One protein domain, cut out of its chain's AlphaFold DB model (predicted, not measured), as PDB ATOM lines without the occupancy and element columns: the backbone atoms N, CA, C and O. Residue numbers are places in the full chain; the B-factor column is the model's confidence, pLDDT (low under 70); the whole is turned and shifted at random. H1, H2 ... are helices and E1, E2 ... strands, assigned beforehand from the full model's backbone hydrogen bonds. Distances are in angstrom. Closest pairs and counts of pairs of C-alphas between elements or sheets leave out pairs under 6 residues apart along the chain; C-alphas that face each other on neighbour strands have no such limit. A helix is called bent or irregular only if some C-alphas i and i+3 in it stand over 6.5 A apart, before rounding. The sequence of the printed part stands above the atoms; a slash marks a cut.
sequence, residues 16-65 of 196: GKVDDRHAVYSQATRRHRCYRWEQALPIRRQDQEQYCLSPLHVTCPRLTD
ATOM      1  N   GLY A  16      75.348  99.345 144.332       94.06
ATOM      2  CA  GLY A  16      75.027  99.839 145.674       94.06
ATOM      3  C   GLY A  16      73.593  99.502 146.080       94.06
ATOM      4  O   GLY A  16      72.831  98.915 145.303       94.06
ATOM      5  N   LYS A  17      73.176  99.879 147.290       92.81
ATOM      6  CA  LYS A  17      71.769  99.821 147.724       92.81
ATOM      7  C   LYS A  17      71.042 101.121 147.420       92.81
ATOM      8  O   LYS A  17      71.661 102.153 147.217       92.81
ATOM      9  N   VAL A  18      69.708 101.066 147.439       93.44
ATOM     10  CA  VAL A  18      68.847 102.269 147.425       93.44
ATOM     11  C   VAL A  18      69.197 103.230 148.566       93.44
ATOM     12  O   VAL A  18      69.143 104.435 148.369       93.44
ATOM     13  N   ASP A  19      69.551 102.687 149.732       93.12
ATOM     14  CA  ASP A  19      69.789 103.471 150.948       93.12
ATOM     15  C   ASP A  19      71.242 103.990 151.042       93.12
ATOM     16  O   ASP A  19      71.485 105.023 151.654       93.12
ATOM     17  N   ASP A  20      72.204 103.284 150.431       93.06
ATOM     18  CA  ASP A  20      73.631 103.632 150.450       93.06
ATOM     19  C   ASP A  20      74.323 103.140 149.167       93.06
ATOM     20  O   ASP A  20      74.291 101.945 148.841       93.06
ATOM     21  N   ARG A  21      74.954 104.067 148.435       92.00
ATOM     22  CA  ARG A  21      75.662 103.801 147.175       92.00
ATOM     23  C   ARG A  21      76.973 103.045 147.383       92.00
ATOM     24  O   ARG A  21      77.357 102.295 146.492       92.00
ATOM     25  N   HIS A  22      77.646 103.246 148.512       87.56
ATOM     26  CA  HIS A  22      78.996 102.730 148.758       87.56
ATOM     27  C   HIS A  22      79.005 101.427 149.557       87.56
ATOM     28  O   HIS A  22      80.058 100.820 149.749       87.56
ATOM     29  N   ALA A  23      77.842 100.975 150.019       86.75
ATOM     30  CA  ALA A  23      77.749  99.751 150.786       86.75
ATOM     31  C   ALA A  23      77.986  98.508 149.910       86.75
ATOM     32  O   ALA A  23      77.244  98.229 148.965       86.75
ATOM     33  N   VAL A  24      79.002  97.732 150.289       82.31
ATOM     34  CA  VAL A  24      79.390  96.476 149.640       82.31
ATOM     35  C   VAL A  24      78.656  95.303 150.299       82.31
ATOM     36  O   VAL A  24      78.519  95.248 151.523       82.31
ATOM     37  N   TYR A  25      78.181  94.339 149.507       80.81
ATOM     38  CA  TYR A  25      77.406  93.192 149.997       80.81
ATOM     39  C   TYR A  25      77.882  91.880 149.378       80.81
ATOM     40  O   TYR A  25      78.429  91.870 148.287       80.81
ATOM     41  N   SER A  26      77.677  90.762 150.078       87.94
ATOM     42  CA  SER A  26      78.015  89.410 149.596       87.94
ATOM     43  C   SER A  26      76.832  88.643 148.997       87.94
ATOM     44  O   SER A  26      77.013  87.545 148.485       87.94
ATOM     45  N   GLN A  27      75.608  89.175 149.085       91.38
ATOM     46  CA  GLN A  27      74.390  88.463 148.687       91.38
ATOM     47  C   GLN A  27      73.486  89.346 147.840       91.38
ATOM     48  O   GLN A  27      73.294  90.519 148.154       91.38
ATOM     49  N   ALA A  28      72.870  88.786 146.798       93.06
ATOM     50  CA  ALA A  28      71.983  89.548 145.930       93.06
ATOM     51  C   ALA A  28      70.662  89.885 146.621       93.06
ATOM     52  O   ALA A  28      69.954  89.021 147.143       93.06
ATOM     53  N   THR A  29      70.286  91.161 146.567       93.56
ATOM     54  CA  THR A  29      69.062  91.660 147.186       93.56
ATOM     55  C   THR A  29      68.221  92.446 146.188       93.56
ATOM     56  O   THR A  29      68.702  93.062 145.237       93.56
ATOM     57  N   ARG A  30      66.908  92.503 146.434       91.44
ATOM     58  CA  ARG A  30      65.992  93.342 145.633       91.44
ATOM     59  C   ARG A  30      66.232  94.846 145.820       91.44
ATOM     60  O   ARG A  30      65.656  95.652 145.083       91.44
ATOM     61  N   ARG A  31      67.028  95.224 146.824       93.56
ATOM     62  CA  ARG A  31      67.393  96.608 147.136       93.56
ATOM     63  C   ARG A  31      68.647  97.073 146.405       93.56
ATOM     64  O   ARG A  31      68.922  98.265 146.445       93.56
ATOM     65  N   HIS A  32      69.371  96.190 145.724       94.25
ATOM     66  CA  HIS A  32      70.504  96.623 144.918       94.25
ATOM     67  C   HIS A  32      70.057  97.421 143.694       94.25
ATOM     68  O   HIS A  32      69.018  97.144 143.074       94.25
ATOM     69  N   ARG A  33      70.850  98.436 143.375       94.00
ATOM     70  CA  ARG A  33      70.695  99.328 142.234       94.00
ATOM     71  C   ARG A  33      72.035  99.470 141.520       94.00
ATOM     72  O   ARG A  33      73.089  99.401 142.145       94.00
ATOM     73  N   CYS A  34      71.971  99.637 140.203       92.56
ATOM     74  CA  CYS A  34      73.122  99.980 139.381       92.56
ATOM     75  C   CYS A  34      73.209 101.503 139.281       92.56
ATOM     76  O   CYS A  34      72.264 102.130 138.804       92.56
ATOM     77  N   TYR A  35      74.339 102.064 139.697       93.00
ATOM     78  CA  TYR A  35      74.640 103.496 139.677       93.00
ATOM     79  C   TYR A  35      75.607 103.880 138.547       93.00
ATOM     80  O   TYR A  35      76.391 104.819 138.694       93.00
ATOM     81  N   ARG A  36      75.609 103.116 137.446       90.94
ATOM     82  CA  ARG A  36      76.390 103.443 136.242       90.94
ATOM     83  C   ARG A  36      75.788 104.631 135.481       90.94
ATOM     84  O   ARG A  36      76.526 105.405 134.890       90.94
ATOM     85  N   TRP A  37      74.463 104.762 135.513       87.75
ATOM     86  CA  TRP A  37      73.722 105.869 134.902       87.75
ATOM     87  C   TRP A  37      73.348 106.927 135.946       87.75
ATOM     88  O   TRP A  37      73.436 106.675 137.149       87.75
ATOM     89  N   GLU A  38      72.890 108.092 135.480       87.06
ATOM     90  CA  GLU A  38      72.397 109.181 136.338       87.06
ATOM     91  C   GLU A  38      71.262 108.721 137.261       87.06
ATOM     92  O   GLU A  38      71.194 109.110 138.427       87.06
ATOM     93  N   GLN A  39      70.393 107.839 136.761       87.06
ATOM     94  CA  GLN A  39      69.329 107.233 137.548       87.06
ATOM     95  C   GLN A  39      69.749 105.851 138.061       87.06
ATOM     96  O   GLN A  39      70.310 105.033 137.335       87.06
ATOM     97  N   ALA A  40      69.438 105.562 139.324       90.12
ATOM     98  CA  ALA A  40      69.726 104.272 139.940       90.12
ATOM     99  C   ALA A  40      68.758 103.189 139.425       90.12
ATOM    100  O   ALA A  40      67.591 103.138 139.822       90.12
ATOM    101  N   LEU A  41      69.233 102.289 138.562       89.94
ATOM    102  CA  LEU A  41      68.377 101.274 137.937       89.94
ATOM    103  C   LEU A  41      68.251 100.002 138.786       89.94
ATOM    104  O   LEU A  41      69.249  99.509 139.321       89.94
ATOM    105  N   PRO A  42      67.067  99.367 138.844       91.00
ATOM    106  CA  PRO A  42      66.934  98.034 139.414       91.00
ATOM    107  C   PRO A  42      67.667  96.977 138.567       91.00
ATOM    108  O   PRO A  42      67.659  96.987 137.331       91.00
ATOM    109  N   ILE A  43      68.292  96.018 139.249       89.88
ATOM    110  CA  ILE A  43      68.970  94.871 138.630       89.88
ATOM    111  C   ILE A  43      68.200  93.598 138.988       89.88
ATOM    112  O   ILE A  43      67.737  93.458 140.126       89.88
ATOM    113  N   ARG A  44      68.050  92.661 138.043       90.62
ATOM    114  CA  ARG A  44      67.458  91.349 138.340       90.62
ATOM    115  C   ARG A  44      68.374  90.587 139.292       90.62
ATOM    116  O   ARG A  44      69.589  90.709 139.212       90.62
ATOM    117  N   ARG A  45      67.792  89.793 140.192       92.94
ATOM    118  CA  ARG A  45      68.569  89.044 141.193       92.94
ATOM    119  C   ARG A  45      69.580  88.089 140.541       92.94
ATOM    120  O   ARG A  45      70.709  88.035 140.995       92.94
ATOM    121  N   GLN A  46      69.187  87.428 139.451       92.81
ATOM    122  CA  GLN A  46      70.058  86.537 138.675       92.81
ATOM    123  C   GLN A  46      71.291  87.278 138.133       92.81
ATOM    124  O   GLN A  46      72.408  86.856 138.401       92.81
ATOM    125  N   ASP A  47      71.104  88.434 137.481       92.12
ATOM    126  CA  ASP A  47      72.223  89.236 136.962       92.12
ATOM    127  C   ASP A  47      73.160  89.727 138.084       92.12
ATOM    128  O   ASP A  47      74.364  89.857 137.879       92.12
ATOM    129  N   GLN A  48      72.623  90.006 139.279       93.88
ATOM    130  CA  GLN A  48      73.441  90.409 140.426       93.88
ATOM    131  C   GLN A  48      74.344  89.272 140.911       93.88
ATOM    132  O   GLN A  48      75.525  89.507 141.135       93.88
ATOM    133  N   GLU A  49      73.793  88.066 141.081       93.62
ATOM    134  CA  GLU A  49      74.540  86.883 141.540       93.62
ATOM    135  C   GLU A  49      75.568  86.451 140.489       93.62
ATOM    136  O   GLU A  49      76.700  86.121 140.827       93.62
ATOM    137  N   GLN A  50      75.187  86.500 139.210       94.12
ATOM    138  CA  GLN A  50      76.029  86.042 138.114       94.12
ATOM    139  C   GLN A  50      77.134  87.035 137.753       94.12
ATOM    140  O   GLN A  50      78.256  86.605 137.503       94.12
ATOM    141  N   TYR A  51      76.836  88.339 137.714       93.62
ATOM    142  CA  TYR A  51      77.782  89.358 137.256       93.62
ATOM    143  C   TYR A  51      78.231  90.285 138.381       93.62
ATOM    144  O   TYR A  51      79.420  90.419 138.611       93.62
ATOM    145  N   CYS A  52      77.312  90.963 139.075       92.31
ATOM    146  CA  CYS A  52      77.696  92.096 139.928       92.31
ATOM    147  C   CYS A  52      78.450  91.708 141.211       92.31
ATOM    148  O   CYS A  52      79.238  92.514 141.699       92.31
ATOM    149  N   LEU A  53      78.166  90.523 141.757       92.56
ATOM    150  CA  LEU A  53      78.770  89.968 142.976       92.56
ATOM    151  C   LEU A  53      79.851  88.921 142.678       92.56
ATOM    152  O   LEU A  53      80.262  88.180 143.569       92.56
ATOM    153  N   SER A  54      80.243  88.795 141.414       91.25
ATOM    154  CA  SER A  54      81.228  87.824 140.972       91.25
ATOM    155  C   SER A  54      82.359  88.527 140.214       91.25
ATOM    156  O   SER A  54      82.199  89.661 139.746       91.25
ATOM    157  N   PRO A  55      83.486  87.832 139.988       91.00
ATOM    158  CA  PRO A  55      84.562  88.346 139.146       91.00
ATOM    159  C   PRO A  55      84.139  88.623 137.695       91.00
ATOM    160  O   PRO A  55      84.863  89.276 136.949       91.00
ATOM    161  N   LEU A  56      82.959  88.150 137.277       92.62
ATOM    162  CA  LEU A  56      82.398  88.362 135.944       92.62
ATOM    163  C   LEU A  56      81.747  89.746 135.787       92.62
ATOM    164  O   LEU A  56      81.130  90.016 134.757       92.62
ATOM    165  N   HIS A  57      81.862  90.652 136.759       92.31
ATOM    166  CA  HIS A  57      81.292  91.993 136.617       92.31
ATOM    167  C   HIS A  57      81.871  92.755 135.412       92.31
ATOM    168  O   HIS A  57      81.157  93.548 134.799       92.31
ATOM    169  N   VAL A  58      83.123  92.470 135.030       92.56
ATOM    170  CA  VAL A  58      83.797  93.051 133.856       92.56
ATOM    171  C   VAL A  58      83.140  92.658 132.529       92.56
ATOM    172  O   VAL A  58      83.202  93.418 131.568       92.56
ATOM    173  N   THR A  59      82.463  91.505 132.475       92.94
ATOM    174  CA  THR A  59      81.721  91.037 131.290       92.94
ATOM    175  C   THR A  59      80.238  91.392 131.347       92.94
ATOM    176  O   THR A  59      79.473  91.007 130.461       92.94
ATOM    177  N   CYS A  60      79.803  92.129 132.375       92.00
ATOM    178  CA  CYS A  60      78.411  92.521 132.508       92.00
ATOM    179  C   CYS A  60      77.989  93.357 131.286       92.00
ATOM    180  O   CYS A  60      78.599  94.399 131.032       92.00
ATOM    181  N   PRO A  61      76.908  92.990 130.571       89.44
ATOM    182  CA  PRO A  61      76.452  93.741 129.398       89.44
ATOM    183  C   PRO A  61      76.087  95.187 129.755       89.44
ATOM    184  O   PRO A  61      76.281  96.107 128.972       89.44
ATOM    185  N   ARG A  62      75.623  95.409 130.992       88.31
ATOM    186  CA  ARG A  62      75.335  96.741 131.532       88.31
ATOM    187  C   ARG A  62      76.571  97.543 131.902       88.31
ATOM    188  O   ARG A  62      76.386  98.677 132.312       88.31
ATOM    189  N   LEU A  63      77.771  96.977 131.867       88.44
ATOM    190  CA  LEU A  63      79.029  97.690 132.088       88.44
ATOM    191  C   LEU A  63      79.756  97.935 130.765       88.44
ATOM    192  O   LEU A  63      80.358  98.991 130.597       88.44
ATOM    193  N   THR A  64      79.679  96.987 129.831       88.50
ATOM    194  CA  THR A  64      80.345  97.066 128.528       88.50
ATOM    195  C   THR A  64      79.580  97.926 127.528       88.50
ATOM    196  O   THR A  64      80.185  98.749 126.849       88.50
ATOM    197  N   ASP A  65      78.255  97.808 127.468       85.44
ATOM    198  CA  ASP A  65      77.445  98.515 126.478       85.44
ATOM    199  C   ASP A  65      76.799  99.770 127.101       85.44
ATOM    200  O   ASP A  65      75.975  99.649 128.013       85.44
TER     201      ASP A  65
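What this domain is: This is residues 16 to 65 of the 196 residues of an uncharacterized protein of Anaerolineae bacterium (UniProt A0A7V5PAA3). Two small parts make up this domain: long loops paired on one very short strand, and a string of three short helices that turns along the other side. On the loop side, E1 has residues 16 to 17 and residues 41 to 42 paired with it in short antiparallel stretches; the helix side is H1, H2 and H3, joined by tight links. The printed part has 50 residues, with one named strand and then three named helices in the order E1, H1, H2, H3; the class is mostly helix, though only 20 residues are in named elements. The whole is compact, with a radius of gyration of the C-alphas of 10.1 A and spans of 26 by 24 by 17 A.

How they stand to each other: Residues 16 to 17 pair with residues 32 to 33 of E1, residues 32 to 34, antiparallel. Residues 33 to 34 of E1 pair with residues 41 to 42, also antiparallel; E1 pairs with no named strand. E1 and H1, residues 45 to 52, are near each other, with 6 pairs of C-alphas within 10 A. H1 and H2, residues 55 to 59, touch only at the corner; their closest C-alphas, of Tyr 51 and His 57, are 4.4 A apart. H2 and H3, residues 61 to 64, are close but not clearly touching; their closest C-alphas, of Val 58 and Thr 64, are 7.5 A apart. H1 and H3 are near each other, with 7 pairs of C-alphas within 10 A. E1 is apart from H2 and from H3. Every O i to N i+4 pair is within hydrogen-bond range in H1; H2 has 0 of 1, with 1 of 2 O i to N i+3 pairs, and H3 is too short for an O i to N i+4 pair.

Where its parts are: E1 begins at C-alpha 32, (70.504, 96.623, 144.918), and is 7.0 A long. H1 is 9.7 A long and H2 8.8 A; H2 is irregular, with C-alphas 55 and 58 7.1 A apart. H3, 5.2 A long, ends at C-alpha 64, (80.345, 97.066, 128.528).

The domain as a whole: The C-alphas farthest apart, of Asp 19 and Thr 59, are 26.1 A apart. The printed part has no cut, no link is long, and no printed residue is under 70 in pLDDT.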